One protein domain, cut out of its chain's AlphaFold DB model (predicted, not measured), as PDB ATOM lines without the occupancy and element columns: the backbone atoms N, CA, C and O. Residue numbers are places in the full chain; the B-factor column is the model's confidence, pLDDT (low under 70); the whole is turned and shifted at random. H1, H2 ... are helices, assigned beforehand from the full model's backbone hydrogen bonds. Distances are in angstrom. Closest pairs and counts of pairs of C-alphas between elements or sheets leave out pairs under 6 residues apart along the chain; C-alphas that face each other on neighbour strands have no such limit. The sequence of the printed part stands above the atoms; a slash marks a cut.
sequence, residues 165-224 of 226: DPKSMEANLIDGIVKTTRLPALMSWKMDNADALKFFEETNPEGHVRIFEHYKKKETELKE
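This is residues 165 to 224 of the 226 residues of an uncharacterized protein of Alphaproteobacteria bacterium (UniProt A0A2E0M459). Two helices, H1 and H4, run side by side the same way along the long axis, and between them in the chain H2 and H3 make the return run, one after the other, along the side of this pair. H4, the longest helix, touches the other three, H2 towards its last residues and H3 near its first ones. The printed part has 60 residues with four named helices, in the order H1, H2, H3, H4, and no named strand; its class is all helix. It is compact, with a radius of gyration of the C-alphas of 11.0 A, and its outline is elongated, spanning 33 by 17 by 16 A.

Start with H1, residues 166 to 179, and follow the tight link of 3 residues to H2, residues 183 to 192. These two form a helical hairpin and only just touch, with 3 pairs of C-alphas within 8 A; the closest are those of Ile 177 and Leu 186, 6.8 A apart. They run opposite ways at a shallow tilt of 26 degrees, and H1 touches H2 with residues 176 to 177 alone. Next comes H3, residues 194 to 203; H2 and H3 meet only through their link. H1 and H3 are near each other, with 9 pairs of C-alphas within 10 A. Look last at H4, residues 205 to 224, the hub. It touches H1 at a shallow tilt of 3 degrees, the same way, closest at the C-alphas of Ile 174 and Ile 211, 5.8 A apart. With residues 215 to 223 alone it touches H2, at a shallow tilt of 23 degrees, opposite ways; the closest C-alphas are those of Leu 183 and Leu 222, 5.8 A apart. H3 and H4 form a second helical hairpin, at a steep tilt of 39 degrees, and here H4 touches with residues 207 to 208 alone; the C-alphas of Phe 200 and His 208 are closest, 5.0 A apart. H1, H2 and H4 make an up and down bundle, in which each helix runs against the one before it in the chain. In H1, H2, H3 and H4 every O i to N i+4 pair is within hydrogen-bond range.

Find C-alpha 166 at (136.845, 151.493, 85.639); from there H1 runs 20.4 A to C-alpha 179. H2 begins at C-alpha 183, at (113.406, 157.262, 97.414), and covers 14.3 A to C-alpha 192. H3 goes from C-alpha 194 to C-alpha 203, 14.2 A. H4 starts at C-alpha 205 and reaches, 28.6 A on, C-alpha 224 at (114.508, 165.575, 103.684).

The C-alphas of Asp 165 and Glu 224, the first and last printed, are the two farthest apart, at 34.8 A. The printed part has no cut, and its three links are tight. Look in the B-factor column for the mean pLDDT of the printed part, 84.0; residues 165 to 166 are under 70.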
ATOM      1  N   ASP A 165     137.174 151.753  80.789       64.44
ATOM      2  CA  ASP A 165     138.025 152.005  81.950       64.44
ATOM      3  C   ASP A 165     137.138 152.035  83.219       64.44
ATOM      4  O   ASP A 165     136.060 152.640  83.163       64.44
ATOM      5  N   PRO A 166     137.545 151.420  84.350       63.00
ATOM      6  CA  PRO A 166     136.845 151.493  85.639       63.00
ATOM      7  C   PRO A 166     136.303 152.885  86.005       63.00
ATOM      8  O   PRO A 166     135.231 152.990  86.599       63.00
ATOM      9  N   LYS A 167     136.971 153.969  85.584       72.19
ATOM     10  CA  LYS A 167     136.487 155.349  85.775       72.19
ATOM     11  C   LYS A 167     135.192 155.676  85.019       72.19
ATOM     12  O   LYS A 167     134.363 156.429  85.521       72.19
ATOM     13  N   SER A 168     134.998 155.122  83.823       71.75
ATOM     14  CA  SER A 168     133.781 155.289  83.012       71.75
ATOM     15  C   SER A 168     132.587 154.568  83.640       71.75
ATOM     16  O   SER A 168     131.487 155.115  83.690       71.75
ATOM     17  N   MET A 169     132.800 153.352  84.154       73.12
ATOM     18  CA  MET A 169     131.765 152.605  84.879       73.12
ATOM     19  C   MET A 169     131.348 153.323  86.165       73.12
ATOM     20  O   MET A 169     130.156 153.442  86.438       73.12
ATOM     21  N   GLU A 170     132.315 153.853  86.917       80.38
ATOM     22  CA  GLU A 170     132.053 154.622  88.135       80.38
ATOM     23  C   GLU A 170     131.189 155.861  87.845       80.38
ATOM     24  O   GLU A 170     130.173 156.086  88.506       80.38
ATOM     25  N   ALA A 171     131.538 156.626  86.805       80.81
ATOM     26  CA  ALA A 171     130.793 157.816  86.401       80.81
ATOM     27  C   ALA A 171     129.336 157.503  86.012       80.81
ATOM     28  O   ALA A 171     128.428 158.240  86.396       80.81
ATOM     29  N   ASN A 172     129.095 156.394  85.305       80.25
ATOM     30  CA  ASN A 172     127.746 155.965  84.920       80.25
ATOM     31  C   ASN A 172     126.887 155.577  86.135       80.25
ATOM     32  O   ASN A 172     125.694 155.887  86.177       80.25
ATOM     33  N   LEU A 173     127.486 154.928  87.139       86.75
ATOM     34  CA  LEU A 173     126.793 154.583  88.382       86.75
ATOM     35  C   LEU A 173     126.415 155.846  89.169       86.75
ATOM     36  O   LEU A 173     125.269 155.992  89.599       86.75
ATOM     37  N   ILE A 174     127.345 156.794  89.295       89.62
ATOM     38  CA  ILE A 174     127.092 158.075  89.964       89.62
ATOM     39  C   ILE A 174     126.002 158.876  89.235       89.62
ATOM     40  O   ILE A 174     125.095 159.404  89.881       89.62
ATOM     41  N   ASP A 175     126.028 158.930  87.903       86.56
ATOM     42  CA  ASP A 175     125.005 159.610  87.099       86.56
ATOM     43  C   ASP A 175     123.595 159.025  87.329       86.56
ATOM     44  O   ASP A 175     122.631 159.775  87.517       86.56
ATOM     45  N   GLY A 176     123.476 157.695  87.418       80.12
ATOM     46  CA  GLY A 176     122.217 157.017  87.747       80.12
ATOM     47  C   GLY A 176     121.663 157.390  89.130       80.12
ATOM     48  O   GLY A 176     120.465 157.660  89.276       80.12
ATOM     49  N   ILE A 177     122.536 157.501  90.137       91.62
ATOM     50  CA  ILE A 177     122.164 157.988  91.473       91.62
ATOM     51  C   ILE A 177     121.666 159.437  91.392       91.62
ATOM     52  O   ILE A 177     120.585 159.761  91.894       91.62
ATOM     53  N   VAL A 178     122.428 160.321  90.741       88.88
ATOM     54  CA  VAL A 178     122.131 161.761  90.675       88.88
ATOM     55  C   VAL A 178     120.790 162.031  89.987       88.88
ATOM     56  O   VAL A 178     120.020 162.866  90.477       88.88
ATOM     57  N   LYS A 179     120.478 161.299  88.910       88.19
ATOM     58  CA  LYS A 179     119.228 161.428  88.139       88.19
ATOM     59  C   LYS A 179     117.988 160.906  88.861       88.19
ATOM     60  O   LYS A 179     116.869 161.208  88.453       88.19
ATOM     61  N   THR A 180     118.155 160.148  89.940       85.62
ATOM     62  CA  THR A 180     117.025 159.586  90.678       85.62
ATOM     63  C   THR A 180     116.236 160.674  91.415       85.62
ATOM     64  O   THR A 180     116.798 161.521  92.104       85.62
ATOM     65  N   THR A 181     114.906 160.652  91.309       87.19
ATOM     66  CA  THR A 181     114.037 161.719  91.846       87.19
ATOM     67  C   THR A 181     113.211 161.315  93.063       87.19
ATOM     68  O   THR A 181     112.623 162.181  93.706       87.19
ATOM     69  N   ARG A 182     113.154 160.022  93.405       87.62
ATOM     70  CA  ARG A 182     112.323 159.499  94.502       87.62
ATOM     71  C   ARG A 182     112.995 158.344  95.236       87.62
ATOM     72  O   ARG A 182     113.676 157.530  94.619       87.62
ATOM     73  N   LEU A 183     112.752 158.246  96.543       78.50
ATOM     74  CA  LEU A 183     113.406 157.262  97.414       78.50
ATOM     75  C   LEU A 183     113.199 155.793  96.976       78.50
ATOM     76  O   LEU A 183     114.186 155.062  96.953       78.50
ATOM     77  N   PRO A 184     111.997 155.351  96.539       85.06
ATOM     78  CA  PRO A 184     111.822 153.983  96.038       85.06
ATOM     79  C   PRO A 184     112.652 153.684  94.782       85.06
ATOM     80  O   PRO A 184     113.166 152.582  94.631       85.06
ATOM     81  N   ALA A 185     112.832 154.674  93.902       75.88
ATOM     82  CA  ALA A 185     113.664 154.511  92.711       75.88
ATOM     83  C   ALA A 185     115.154 154.429  93.070       75.88
ATOM     84  O   ALA A 185     115.887 153.700  92.416       75.88
ATOM     85  N   LEU A 186     115.589 155.108  94.139       83.38
ATOM     86  CA  LEU A 186     116.971 155.019  94.618       83.38
ATOM     87  C   LEU A 186     117.256 153.634  95.215       83.38
ATOM     88  O   LEU A 186     118.310 153.058  94.966       83.38
ATOM     89  N   MET A 187     116.294 153.074  95.955       82.44
ATOM     90  CA  MET A 187     116.389 151.710  96.483       82.44
ATOM     91  C   MET A 187     116.413 150.662  95.362       82.44
ATOM     92  O   MET A 187     117.269 149.783  95.396       82.44
ATOM     93  N   SER A 188     115.545 150.797  94.349       72.44
ATOM     94  CA  SER A 188     115.572 149.941  93.149       72.44
ATOM     95  C   SER A 188     116.912 150.041  92.431       72.44
ATOM     96  O   SER A 188     117.542 149.023  92.186       72.44
ATOM     97  N   TRP A 189     117.415 151.262  92.211       90.00
ATOM     98  CA  TRP A 189     118.707 151.484  91.563       90.00
ATOM     99  C   TRP A 189     119.837 150.714  92.258       90.00
ATOM    100  O   TRP A 189     120.661 150.096  91.588       90.00
ATOM    101  N   LYS A 190     119.872 150.693  93.597       84.56
ATOM    102  CA  LYS A 190     120.887 149.931  94.339       84.56
ATOM    103  C   LYS A 190     120.761 148.423  94.116       84.56
ATOM    104  O   LYS A 190     121.782 147.752  94.017       84.56
ATOM    105  N   MET A 191     119.536 147.902  94.064       72.50
ATOM    106  CA  MET A 191     119.280 146.482  93.806       72.50
ATOM    107  C   MET A 191     119.681 146.101  92.378       72.50
ATOM    108  O   MET A 191     120.400 145.125  92.192       72.50
ATOM    109  N   ASP A 192     119.316 146.928  91.399       72.75
ATOM    110  CA  ASP A 192     119.600 146.711  89.976       72.75
ATOM    111  C   ASP A 192     121.105 146.777  89.651       72.75
ATOM    112  O   ASP A 192     121.548 146.251  88.632       72.75
ATOM    113  N   ASN A 193     121.905 147.415  90.516       83.81
ATOM    114  CA  ASN A 193     123.356 147.564  90.360       83.81
ATOM    115  C   ASN A 193     124.170 146.754  91.389       83.81
ATOM    116  O   ASN A 193     125.368 146.999  91.537       83.81
ATOM    117  N   ALA A 194     123.565 145.795  92.099       77.56
ATOM    118  CA  ALA A 194     124.225 145.051  93.176       77.56
ATOM    119  C   ALA A 194     125.519 144.339  92.730       77.56
ATOM    120  O   ALA A 194     126.536 144.433  93.418       77.56
ATOM    121  N   ASP A 195     125.513 143.705  91.556       72.88
ATOM    122  CA  ASP A 195     126.690 143.011  91.017       72.88
ATOM    123  C   ASP A 195     127.817 143.983  90.643       72.88
ATOM    124  O   ASP A 195     128.991 143.713  90.896       72.88
ATOM    125  N   ALA A 196     127.470 145.152  90.094       74.94
ATOM    126  CA  ALA A 196     128.442 146.196  89.776       74.94
ATOM    127  C   ALA A 196     129.053 146.790  91.053       74.94
ATOM    128  O   ALA A 196     130.261 147.006  91.116       74.94
ATOM    129  N   LEU A 197     128.244 147.013  92.091       80.62
ATOM    130  CA  LEU A 197     128.729 147.477  93.391       80.62
ATOM    131  C   LEU A 197     129.699 146.468  94.012       80.62
ATOM    132  O   LEU A 197     130.781 146.867  94.435       80.62
ATOM    133  N   LYS A 198     129.365 145.173  93.973       80.38
ATOM    134  CA  LYS A 198     130.241 144.092  94.444       80.38
ATOM    135  C   LYS A 198     131.548 144.014  93.646       80.38
ATOM    136  O   LYS A 198     132.618 143.875  94.225       80.38
ATOM    137  N   PHE A 199     131.488 144.189  92.325       81.88
ATOM    138  CA  PHE A 199     132.684 144.268  91.486       81.88
ATOM    139  C   PHE A 199     133.604 145.425  91.902       81.88
ATOM    140  O   PHE A 199     134.812 145.226  92.021       81.88
ATOM    141  N   PHE A 200     133.067 146.623  92.154       82.44
ATOM    142  CA  PHE A 200     133.871 147.749  92.644       82.44
ATOM    143  C   PHE A 200     134.400 147.500  94.058       82.44
ATOM    144  O   PHE A 200     135.541 147.846  94.336       82.44
ATOM    145  N   GLU A 201     133.618 146.875  94.935       81.50
ATOM    146  CA  GLU A 201     134.060 146.502  96.282       81.50
ATOM    147  C   GLU A 201     135.290 145.577  96.246       81.50
ATOM    148  O   GLU A 201     136.230 145.773  97.014       81.50
ATOM    149  N   GLU A 202     135.324 144.627  95.307       79.81
ATOM    150  CA  GLU A 202     136.406 143.645  95.169       79.81
ATOM    151  C   GLU A 202     137.611 144.160  94.357       79.81
ATOM    152  O   GLU A 202     138.752 143.805  94.653       79.81
ATOM    153  N   THR A 203     137.384 144.990  93.334       79.38
ATOM    154  CA  THR A 203     138.422 145.355  92.345       79.38
ATOM    155  C   THR A 203     138.881 146.811  92.400       79.38
ATOM    156  O   THR A 203     139.984 147.119  91.946       79.38
ATOM    157  N   ASN A 204     138.068 147.720  92.949       82.56
ATOM    158  CA  ASN A 204     138.384 149.144  93.089       82.56
ATOM    159  C   ASN A 204     137.657 149.760  94.309       82.56
ATOM    160  O   ASN A 204     136.683 150.510  94.142       82.56
ATOM    161  N   PRO A 205     138.130 149.475  95.539       85.62
ATOM    162  CA  PRO A 205     137.447 149.877  96.769       85.62
ATOM    163  C   PRO A 205     137.244 151.392  96.897       85.62
ATOM    164  O   PRO A 205     136.228 151.843  97.420       85.62
ATOM    165  N   GLU A 206     138.173 152.201  96.380       87.75
ATOM    166  CA  GLU A 206     138.029 153.661  96.382       87.75
ATOM    167  C   GLU A 206     136.861 154.128  95.503       87.75
ATOM    168  O   GLU A 206     136.125 155.041  95.879       87.75
ATOM    169  N   GLY A 207     136.663 153.494  94.342       86.19
ATOM    170  CA  GLY A 207     135.505 153.748  93.484       86.19
ATOM    171  C   GLY A 207     134.199 153.324  94.154       86.19
ATOM    172  O   GLY A 207     133.221 154.071  94.120       86.19
ATOM    173  N   HIS A 208     134.198 152.179  94.847       90.62
ATOM    174  CA  HIS A 208     133.047 151.726  95.631       90.62
ATOM    175  C   HIS A 208     132.636 152.755  96.695       90.62
ATOM    176  O   HIS A 208     131.457 153.107  96.790       90.62
ATOM    177  N   VAL A 209     133.605 153.293  97.446       91.44
ATOM    178  CA  VAL A 209     133.360 154.337  98.454       91.44
ATOM    179  C   VAL A 209     132.726 155.574  97.817       91.44
ATOM    180  O   VAL A 209     131.674 156.016  98.280       91.44
ATOM    181  N   ARG A 210     133.283 156.085  96.711       91.75
ATOM    182  CA  ARG A 210     132.745 157.275  96.024       91.75
ATOM    183  C   ARG A 210     131.313 157.074  95.524       91.75
ATOM    184  O   ARG A 210     130.485 157.977  95.659       91.75
ATOM    185  N   ILE A 211     130.987 155.897  94.987       90.69
ATOM    186  CA  ILE A 211     129.619 155.563  94.558       90.69
ATOM    187  C   ILE A 211     128.666 155.555  95.764       90.69
ATOM    188  O   ILE A 211     127.580 156.141  95.710       90.69
ATOM    189  N   PHE A 212     129.072 154.940  96.878       94.69
ATOM    190  CA  PHE A 212     128.243 154.858  98.082       94.69
ATOM    191  C   PHE A 212     128.037 156.209  98.775       94.69
ATOM    192  O   PHE A 212     126.952 156.458  99.307       94.69
ATOM    193  N   GLU A 213     129.024 157.103  98.742       94.81
ATOM    194  CA  GLU A 213     128.886 158.478  99.234       94.81
ATOM    195  C   GLU A 213     127.801 159.239  98.466       94.81
ATOM    196  O   GLU A 213     126.913 159.840  99.076       94.81
ATOM    197  N   HIS A 214     127.803 159.149  97.131       96.06
ATOM    198  CA  HIS A 214     126.757 159.749  96.300       96.06
ATOM    199  C   HIS A 214     125.388 159.139  96.602       96.06
ATOM    200  O   HIS A 214     124.405 159.872  96.735       96.06
ATOM    201  N   TYR A 215     125.321 157.814  96.767       94.50
ATOM    202  CA  TYR A 215     124.089 157.121  97.139       94.50
ATOM    203  C   TYR A 215     123.542 157.640  98.472       94.50
ATOM    204  O   TYR A 215     122.364 157.981  98.567       94.50
ATOM    205  N   LYS A 216     124.390 157.746  99.501       94.69
ATOM    206  CA  LYS A 216     123.994 158.211 100.837       94.69
ATOM    207  C   LYS A 216     123.579 159.672 100.853       94.69
ATOM    208  O   LYS A 216     122.576 160.014 101.486       94.69
ATOM    209  N   LYS A 217     124.295 160.523 100.120       94.06
ATOM    210  CA  LYS A 217     123.919 161.923  99.933       94.06
ATOM    211  C   LYS A 217     122.534 162.029  99.297       94.06
ATOM    212  O   LYS A 217     121.654 162.677  99.854       94.06
ATOM    213  N   LYS A 218     122.304 161.314  98.193       93.44
ATOM    214  CA  LYS A 218     121.013 161.310  97.497       93.44
ATOM    215  C   LYS A 218     119.885 160.730  98.348       93.44
ATOM    216  O   LYS A 218     118.768 161.239  98.329       93.44
ATOM    217  N   GLU A 219     120.174 159.681  99.114       93.06
ATOM    218  CA  GLU A 219     119.234 159.074 100.057       93.06
ATOM    219  C   GLU A 219     118.778 160.088 101.111       93.06
ATOM    220  O   GLU A 219     117.592 160.146 101.429       93.06
ATOM    221  N   THR A 220     119.705 160.902 101.613       92.81
ATOM    222  CA  THR A 220     119.428 161.953 102.599       92.81
ATOM    223  C   THR A 220     118.608 163.082 101.975       92.81
ATOM    224  O   THR A 220     117.521 163.378 102.468       92.81
ATOM    225  N   GLU A 221     119.025 163.605 100.815       92.19
ATOM    226  CA  GLU A 221     118.286 164.640 100.067       92.19
ATOM    227  C   GLU A 221     116.827 164.240  99.779       92.19
ATOM    228  O   GLU A 221     115.913 165.060  99.846       92.19
ATOM    229  N   LEU A 222     116.589 162.972  99.432       87.62
ATOM    230  CA  LEU A 222     115.251 162.461  99.123       87.62
ATOM    231  C   LEU A 222     114.412 162.159 100.372       87.62
ATOM    232  O   LEU A 222     113.187 162.089 100.262       87.62
ATOM    233  N   LYS A 223     115.043 161.958 101.534       87.81
ATOM    234  CA  LYS A 223     114.354 161.815 102.825       87.81
ATOM    235  C   LYS A 223     113.953 163.171 103.403       87.81
ATOM    236  O   LYS A 223     112.872 163.258 103.967       87.81
ATOM    237  N   GLU A 224     114.769 164.204 103.211       84.88
ATOM    238  CA  GLU A 224     114.508 165.575 103.684       84.88
ATOM    239  C   GLU A 224     113.478 166.338 102.832       84.88
ATOM    240  O   GLU A 224     112.906 167.321 103.287       84.88
TER     241      GLU A 224